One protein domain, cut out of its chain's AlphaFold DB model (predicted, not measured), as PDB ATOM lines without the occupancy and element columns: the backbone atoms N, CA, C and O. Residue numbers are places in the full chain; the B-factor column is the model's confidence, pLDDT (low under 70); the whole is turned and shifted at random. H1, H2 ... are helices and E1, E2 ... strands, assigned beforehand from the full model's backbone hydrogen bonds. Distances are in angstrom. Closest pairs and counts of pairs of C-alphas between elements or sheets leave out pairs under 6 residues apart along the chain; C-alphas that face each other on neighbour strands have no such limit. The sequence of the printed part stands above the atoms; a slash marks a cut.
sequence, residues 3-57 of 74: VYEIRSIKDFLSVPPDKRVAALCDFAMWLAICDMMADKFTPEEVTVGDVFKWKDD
ATOM      1  N   VAL A   3     143.308 176.295 217.097       83.69
ATOM      2  CA  VAL A   3     143.304 177.616 217.735       83.69
ATOM      3  C   VAL A   3     144.379 178.465 217.080       83.69
ATOM      4  O   VAL A   3     145.543 178.072 217.035       83.69
ATOM      5  N   TYR A   4     143.983 179.639 216.606       83.06
ATOM      6  CA  TYR A   4     144.847 180.594 215.930       83.06
ATOM      7  C   TYR A   4     145.021 181.819 216.824       83.06
ATOM      8  O   TYR A   4     144.066 182.540 217.103       83.06
ATOM      9  N   GLU A   5     146.246 182.062 217.286       85.69
ATOM     10  CA  GLU A   5     146.588 183.311 217.967       85.69
ATOM     11  C   GLU A   5     146.967 184.365 216.930       85.69
ATOM     12  O   GLU A   5     148.013 184.269 216.292       85.69
ATOM     13  N   ILE A   6     146.122 185.377 216.756       81.06
ATOM     14  CA  ILE A   6     146.289 186.409 215.738       81.06
ATOM     15  C   ILE A   6     146.835 187.670 216.409       81.06
ATOM     16  O   ILE A   6     146.118 188.375 217.119       81.06
ATOM     17  N   ARG A   7     148.124 187.946 216.181       79.88
ATOM     18  CA  ARG A   7     148.827 189.154 216.659       79.88
ATOM     19  C   ARG A   7     149.270 190.057 215.511       79.88
ATOM     20  O   ARG A   7     149.673 191.197 215.716       79.88
ATOM     21  N   SER A   8     149.239 189.528 214.292       79.19
ATOM     22  CA  SER A   8     149.703 190.184 213.080       79.19
ATOM     23  C   SER A   8     148.958 189.665 211.847       79.19
ATOM     24  O   SER A   8     148.319 188.611 211.871       79.19
ATOM     25  N   ILE A   9     149.115 190.365 210.719       82.12
ATOM     26  CA  ILE A   9     148.606 189.904 209.415       82.12
ATOM     27  C   ILE A   9     149.205 188.539 209.043       82.12
ATOM     28  O   ILE A   9     148.525 187.707 208.450       82.12
ATOM     29  N   LYS A  10     150.468 188.280 209.406       85.50
ATOM     30  CA  LYS A  10     151.126 186.998 209.129       85.50
ATOM     31  C   LYS A  10     150.427 185.841 209.848       85.50
ATOM     32  O   LYS A  10     150.231 184.793 209.240       85.50
ATOM     33  N   ASP A  11     150.013 186.056 211.093       84.25
ATOM     34  CA  ASP A  11     149.281 185.055 211.873       84.25
ATOM     35  C   ASP A  11     147.886 184.829 211.285       84.25
ATOM     36  O   ASP A  11     147.468 183.689 211.103       84.25
ATOM     37  N   PHE A  12     147.199 185.898 210.871       86.12
ATOM     38  CA  PHE A  12     145.914 185.783 210.180       86.12
ATOM     39  C   PHE A  12     146.016 184.976 208.877       86.12
ATOM     40  O   PHE A  12     145.143 184.170 208.566       86.12
ATOM     41  N   LEU A  13     147.104 185.130 208.117       87.94
ATOM     42  CA  LEU A  13     147.309 184.365 206.886       87.94
ATOM     43  C   LEU A  13     147.543 182.865 207.129       87.94
ATOM     44  O   LEU A  13     147.375 182.090 206.185       87.94
ATOM     45  N   SER A  14     147.871 182.454 208.360       90.06
ATOM     46  CA  SER A  14     147.933 181.038 208.750       90.06
ATOM     47  C   SER A  14     146.550 180.391 208.905       90.06
ATOM     48  O   SER A  14     146.445 179.170 208.816       90.06
ATOM     49  N   VAL A  15     145.489 181.197 209.056       87.50
ATOM     50  CA  VAL A  15     144.100 180.723 209.038       87.50
ATOM     51  C   VAL A  15     143.757 180.216 207.627       87.50
ATOM     52  O   VAL A  15     144.045 180.922 206.642       87.50
ATOM     53  N   PRO A  16     143.119 179.032 207.502       90.50
ATOM     54  CA  PRO A  16     142.677 178.486 206.224       90.50
ATOM     55  C   PRO A  16     141.879 179.512 205.402       90.50
ATOM     56  O   PRO A  16     141.022 180.201 205.964       90.50
ATOM     57  N   PRO A  17     142.139 179.664 204.086       90.69
ATOM     58  CA  PRO A  17     141.508 180.703 203.269       90.69
ATOM     59  C   PRO A  17     139.975 180.726 203.320       90.69
ATOM     60  O   PRO A  17     139.387 181.804 203.316       90.69
ATOM     61  N   ASP A  18     139.343 179.559 203.410       87.38
ATOM     62  CA  ASP A  18     137.895 179.360 203.525       87.38
ATOM     63  C   ASP A  18     137.320 179.788 204.888       87.38
ATOM     64  O   ASP A  18     136.136 180.101 204.993       87.38
ATOM     65  N   LYS A  19     138.163 179.874 205.922       84.88
ATOM     66  CA  LYS A  19     137.795 180.258 207.294       84.88
ATOM     67  C   LYS A  19     138.056 181.734 207.607       84.88
ATOM     68  O   LYS A  19     137.505 182.272 208.566       84.88
ATOM     69  N   ARG A  20     138.863 182.424 206.792       87.12
ATOM     70  CA  ARG A  20     139.290 183.820 207.022       87.12
ATOM     71  C   ARG A  20     138.136 184.809 207.174       87.12
ATOM     72  O   ARG A  20     138.253 185.749 207.952       87.12
ATOM     73  N   VAL A  21     137.031 184.605 206.454       87.19
ATOM     74  CA  VAL A  21     135.845 185.471 206.570       87.19
ATOM     75  C   VAL A  21     135.206 185.338 207.952       87.19
ATOM     76  O   VAL A  21     134.939 186.353 208.587       87.19
ATOM     77  N   ALA A  22     135.023 184.110 208.447       85.06
ATOM     78  CA  ALA A  22     134.492 183.875 209.790       85.06
ATOM     79  C   ALA A  22     135.409 184.485 210.863       85.06
ATOM     80  O   ALA A  22     134.937 185.206 211.738       85.06
ATOM     81  N   ALA A  23     136.725 184.293 210.722       84.81
ATOM     82  CA  ALA A  23     137.711 184.887 211.619       84.81
ATOM     83  C   ALA A  23     137.663 186.427 211.648       84.81
ATOM     84  O   ALA A  23     137.792 187.018 212.717       84.81
ATOM     85  N   LEU A  24     137.442 187.089 210.505       85.31
ATOM     86  CA  LEU A  24     137.293 188.549 210.445       85.31
ATOM     87  C   LEU A  24     136.001 189.045 211.101       85.31
ATOM     88  O   LEU A  24     136.030 190.076 211.772       85.31
ATOM     89  N   CYS A  25     134.885 188.335 210.928       83.69
ATOM     90  CA  CYS A  25     133.626 188.678 211.592       83.69
ATOM     91  C   CYS A  25     133.772 188.618 213.119       83.69
ATOM     92  O   CYS A  25     133.382 189.555 213.816       83.69
ATOM     93  N   ASP A  26     134.394 187.552 213.624       83.12
ATOM     94  CA  ASP A  26     134.636 187.380 215.055       83.12
ATOM     95  C   ASP A  26     135.612 188.432 215.597       83.12
ATOM     96  O   ASP A  26     135.411 188.959 216.691       83.12
ATOM     97  N   PHE A  27     136.632 188.798 214.814       82.94
ATOM     98  CA  PHE A  27     137.554 189.879 215.164       82.94
ATOM     99  C   PHE A  27     136.852 191.243 215.239       82.94
ATOM    100  O   PHE A  27     137.090 192.011 216.167       82.94
ATOM    101  N   ALA A  28     135.948 191.548 214.303       82.94
ATOM    102  CA  ALA A  28     135.168 192.785 214.340       82.94
ATOM    103  C   ALA A  28     134.248 192.848 215.571       82.94
ATOM    104  O   ALA A  28     134.142 193.892 216.214       82.94
ATOM    105  N   MET A  29     133.624 191.725 215.938       80.12
ATOM    106  CA  MET A  29     132.822 191.617 217.159       80.12
ATOM    107  C   MET A  29     133.678 191.780 218.418       80.12
ATOM    108  O   MET A  29     133.272 192.468 219.352       80.12
ATOM    109  N   TRP A  30     134.879 191.199 218.428       78.56
ATOM    110  CA  TRP A  30     135.852 191.386 219.500       78.56
ATOM    111  C   TRP A  30     136.209 192.864 219.690       78.56
ATOM    112  O   TRP A  30     136.096 193.357 220.810       78.56
ATOM    113  N   LEU A  31     136.538 193.587 218.612       78.38
ATOM    114  CA  LEU A  31     136.811 195.029 218.666       78.38
ATOM    115  C   LEU A  31     135.622 195.821 219.217       78.38
ATOM    116  O   LEU A  31     135.802 196.621 220.127       78.38
ATOM    117  N   ALA A  32     134.404 195.545 218.745       79.69
ATOM    118  CA  ALA A  32     133.206 196.231 219.227       79.69
ATOM    119  C   ALA A  32     132.973 196.035 220.736       79.69
ATOM    120  O   ALA A  32     132.531 196.954 221.426       79.69
ATOM    121  N   ILE A  33     133.280 194.846 221.267       75.25
ATOM    122  CA  ILE A  33     133.210 194.597 222.710       75.25
ATOM    123  C   ILE A  33     134.314 195.362 223.442       75.25
ATOM    124  O   ILE A  33     134.043 195.945 224.489       75.25
ATOM    125  N   CYS A  34     135.533 195.388 222.902       73.19
ATOM    126  CA  CYS A  34     136.643 196.141 223.484       73.19
ATOM    127  C   CYS A  34     136.323 197.637 223.564       73.19
ATOM    128  O   CYS A  34     136.496 198.221 224.629       73.19
ATOM    129  N   ASP A  35     135.777 198.218 222.496       77.75
ATOM    130  CA  ASP A  35     135.349 199.619 222.455       77.75
ATOM    131  C   ASP A  35     134.240 199.886 223.484       77.75
ATOM    132  O   ASP A  35     134.330 200.815 224.284       77.75
ATOM    133  N   MET A  36     133.228 199.009 223.555       75.56
ATOM    134  CA  MET A  36     132.155 199.130 224.548       75.56
ATOM    135  C   MET A  36     132.676 199.040 225.992       75.56
ATOM    136  O   MET A  36     132.118 199.680 226.885       75.56
ATOM    137  N   MET A  37     133.696 198.217 226.243       70.25
ATOM    138  CA  MET A  37     134.314 198.081 227.563       70.25
ATOM    139  C   MET A  37     135.211 199.279 227.884       70.25
ATOM    140  O   MET A  37     135.154 199.763 229.006       70.25
ATOM    141  N   ALA A  38     135.969 199.800 226.915       67.31
ATOM    142  CA  ALA A  38     136.786 201.003 227.078       67.31
ATOM    143  C   ALA A  38     135.939 202.247 227.398       67.31
ATOM    144  O   ALA A  38     136.360 203.098 228.177       67.31
ATOM    145  N   ASP A  39     134.720 202.323 226.856       64.81
ATOM    146  CA  ASP A  39     133.764 203.389 227.176       64.81
ATOM    147  C   ASP A  39     133.118 203.232 228.566       64.81
ATOM    148  O   ASP A  39     132.627 204.208 229.139       64.81
ATOM    149  N   LYS A  40     133.064 202.007 229.109       61.00
ATOM    150  CA  LYS A  40     132.347 201.682 230.358       61.00
ATOM    151  C   LYS A  40     133.246 201.462 231.572       61.00
ATOM    152  O   LYS A  40     132.743 201.546 232.689       61.00
ATOM    153  N   PHE A  41     134.527 201.180 231.369       52.66
ATOM    154  CA  PHE A  41     135.481 200.835 232.417       52.66
ATOM    155  C   PHE A  41     136.760 201.654 232.253       52.66
ATOM    156  O   PHE A  41     137.233 201.869 231.136       52.66
ATOM    157  N   THR A  42     137.337 202.119 233.363       52.34
ATOM    158  CA  THR A  42     138.629 202.814 233.301       52.34
ATOM    159  C   THR A  42     139.730 201.853 232.819       52.34
ATOM    160  O   THR A  42     139.659 200.669 233.136       52.34
ATOM    161  N   PRO A  43     140.757 202.300 232.061       49.19
ATOM    162  CA  PRO A  43     141.782 201.418 231.473       49.19
ATOM    163  C   PRO A  43     142.503 200.490 232.465       49.19
ATOM    164  O   PRO A  43     143.055 199.468 232.069       49.19
ATOM    165  N   GLU A  44     142.494 200.837 233.752       52.09
ATOM    166  CA  GLU A  44     143.050 200.039 234.852       52.09
ATOM    167  C   GLU A  44     142.197 198.797 235.184       52.09
ATOM    168  O   GLU A  44     142.699 197.832 235.756       52.09
ATOM    169  N   GLU A  45     140.921 198.790 234.787       49.69
ATOM    170  CA  GLU A  45     139.921 197.764 235.100       49.69
ATOM    171  C   GLU A  45     139.675 196.790 233.937       49.69
ATOM    172  O   GLU A  45     138.891 195.853 234.080       49.69
ATOM    173  N   VAL A  46     140.307 196.982 232.772       45.25
ATOM    174  CA  VAL A  46     140.144 196.086 231.616       45.25
ATOM    175  C   VAL A  46     141.462 195.925 230.869       45.25
ATOM    176  O   VAL A  46     141.812 196.708 229.991       45.25
ATOM    177  N   THR A  47     142.158 194.824 231.133       51.78
ATOM    178  CA  THR A  47     143.130 194.275 230.183       51.78
ATOM    179  C   THR A  47     142.386 193.431 229.161       51.78
ATOM    180  O   THR A  47     142.204 192.222 229.336       51.78
ATOM    181  N   VAL A  48     141.950 194.058 228.068       53.41
ATOM    182  CA  VAL A  48     141.679 193.314 226.837       53.41
ATOM    183  C   VAL A  48     142.973 192.571 226.508       53.41
ATOM    184  O   VAL A  48     144.015 193.202 226.365       53.41
ATOM    185  N   GLY A  49     142.945 191.237 226.467       55.75
ATOM    186  CA  GLY A  49     144.157 190.474 226.172       55.75
ATOM    187  C   GLY A  49     144.756 190.950 224.849       55.75
ATOM    188  O   GLY A  49     144.030 191.021 223.863       55.75
ATOM    189  N   ASP A  50     146.060 191.236 224.816       55.91
ATOM    190  CA  ASP A  50     146.797 191.791 223.659       55.91
ATOM    191  C   ASP A  50     146.710 190.948 222.363       55.91
ATOM    192  O   ASP A  50     147.339 191.256 221.351       55.91
ATOM    193  N   VAL A  51     145.993 189.824 222.398       67.44
ATOM    194  CA  VAL A  51     145.980 188.781 221.381       67.44
ATOM    195  C   VAL A  51     144.553 188.301 221.150       67.44
ATOM    196  O   VAL A  51     143.933 187.716 222.042       67.44
ATOM    197  N   PHE A  52     144.066 188.452 219.918       76.88
ATOM    198  CA  PHE A  52     142.831 187.814 219.479       76.88
ATOM    199  C   PHE A  52     143.090 186.322 219.240       76.88
ATOM    200  O   PHE A  52     143.937 185.949 218.426       76.88
ATOM    201  N   LYS A  53     142.380 185.453 219.963       81.62
ATOM    202  CA  LYS A  53     142.452 183.999 219.773       81.62
ATOM    203  C   LYS A  53     141.201 183.526 219.052       81.62
ATOM    204  O   LYS A  53     140.115 183.561 219.622       81.62
ATOM    205  N   TRP A  54     141.368 183.071 217.818       82.19
ATOM    206  CA  TRP A  54     140.285 182.526 217.013       82.19
ATOM    207  C   TRP A  54     140.254 181.001 217.143       82.19
ATOM    208  O   TRP A  54     141.281 180.339 216.981       82.19
ATOM    209  N   LYS A  55     139.090 180.440 217.465       82.38
ATOM    210  CA  LYS A  55     138.902 179.003 217.692       82.38
ATOM    211  C   LYS A  55     138.041 178.448 216.565       82.38
ATOM    212  O   LYS A  55     136.886 178.835 216.445       82.38
ATOM    213  N   ASP A  56     138.591 177.541 215.763       76.44
ATOM    214  CA  ASP A  56     137.823 176.871 214.715       76.44
ATOM    215  C   ASP A  56     137.061 175.683 215.313       76.44
ATOM    216  O   ASP A  56     137.609 174.586 215.470       76.44
ATOM    217  N   ASP A  57     135.801 175.905 215.678       70.44
ATOM    218  CA  ASP A  57     134.883 174.879 216.180       70.44
ATOM    219  C   ASP A  57     134.211 174.057 215.065       70.44
ATOM    220  O   ASP A  57     133.433 173.145 215.348       70.44
TER     221      ASP A  57
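What this domain is: This is residues 3 to 57 of the 74 residues of an uncharacterized protein of Rhodanobacter lindaniclasticus (UniProt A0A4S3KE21). One long helix, H2, makes the length of the domain, and a small ribbon of two strands, E1 and E2, sits by the first half of it, with E2 nearer to H2 than E1 is. The short helix H1 packs on E1, and after H2 the long link of residues 41 to 51 folds back toward the ribbon and leads into E2, while residues 39 to 44 stick out at the far end. The printed part has 55 residues with two named helices and two named strands, in the order E1, H1, H2, E2 along the chain; the sheet has the order E1 - E2 and is antiparallel, and the class is mixed, helices and strands. The whole is only just loose, close to compact, with a radius of gyration of the C-alphas of 12.6 A, and its outline is elongated, with spans of 37 by 19 by 16 A.

How they stand to each other: The sheet is made of E1, residues 3 to 6, and E2, residues 52 to 56, which are antiparallel neighbours with 151 degrees between their directions. The C-alphas of Val 3 and Lys 55 face each other at 4.6 A, and those of Ile 6 and Phe 52 at 5.3 A. Across the pair, N 4 and O 54 are 2.8 A apart and N 6 and O 52 are 2.8 A apart, both within hydrogen-bond range. H2, residues 20 to 40, and E2 have 4 pairs of C-alphas within 8 A; the closest C-alphas of the two are those of Ala 23 and Trp 54, 6.4 A apart. Within 10 A, H2 has 18 pairs of C-alphas with E2 and 3 with E1, made by its residues 22 to 31. H2 and E1 are apart, with no C-alpha of the one within 8 A of the other. H1, residues 9 to 14, and E1 have 5 pairs of C-alphas within 8 A; the closest C-alphas of the two are those of Phe 12 and Ile 6, 5.6 A apart. H1 and E2 are apart. H1 and H2 are close but not clearly touching, with 1 pair of C-alphas within 8 A, those of Phe 12 and Arg 20 at 7.6 A. Their lines stand at a steep tilt of 45 degrees, and they run opposite ways. In H1 and H2 every O i to N i+4 pair is within hydrogen-bond range.

Where its parts are: E1, from Val 3 to Ile 6, begins at C-alpha 3 at (143.304, 177.616, 217.735). H1 runs from Ile 9 to Ser 14. H2 is the longest helix, 21 residues and 30.2 A from its first to its last C-alpha; it begins at C-alpha 20 at (139.290, 183.820, 207.022) and ends at C-alpha 40 at (132.347, 201.682, 230.358). E2, the longest strand, runs 12.9 A from Phe 52 to C-alpha 56 at (137.823, 176.871, 214.715).

The domain as a whole: The two C-alphas farthest apart are those of Asp 18 and Thr 42, at 37.9 A. The first and last printed C-alphas, those of Val 3 and Asp 57, are 9.0 A apart. The printed part has no cut. The links from E1 to H1 and from H1 to H2 are tight, with 2 and 5 residues between the elements, and the link from H2 to E2 is long, with 11 residues. Residues 39 to 44, of which 39 and 40 belong to H2, stand free. The mean pLDDT of the printed part is 75.4, and the model's confidence is low, under 70, at residues 38 to 51.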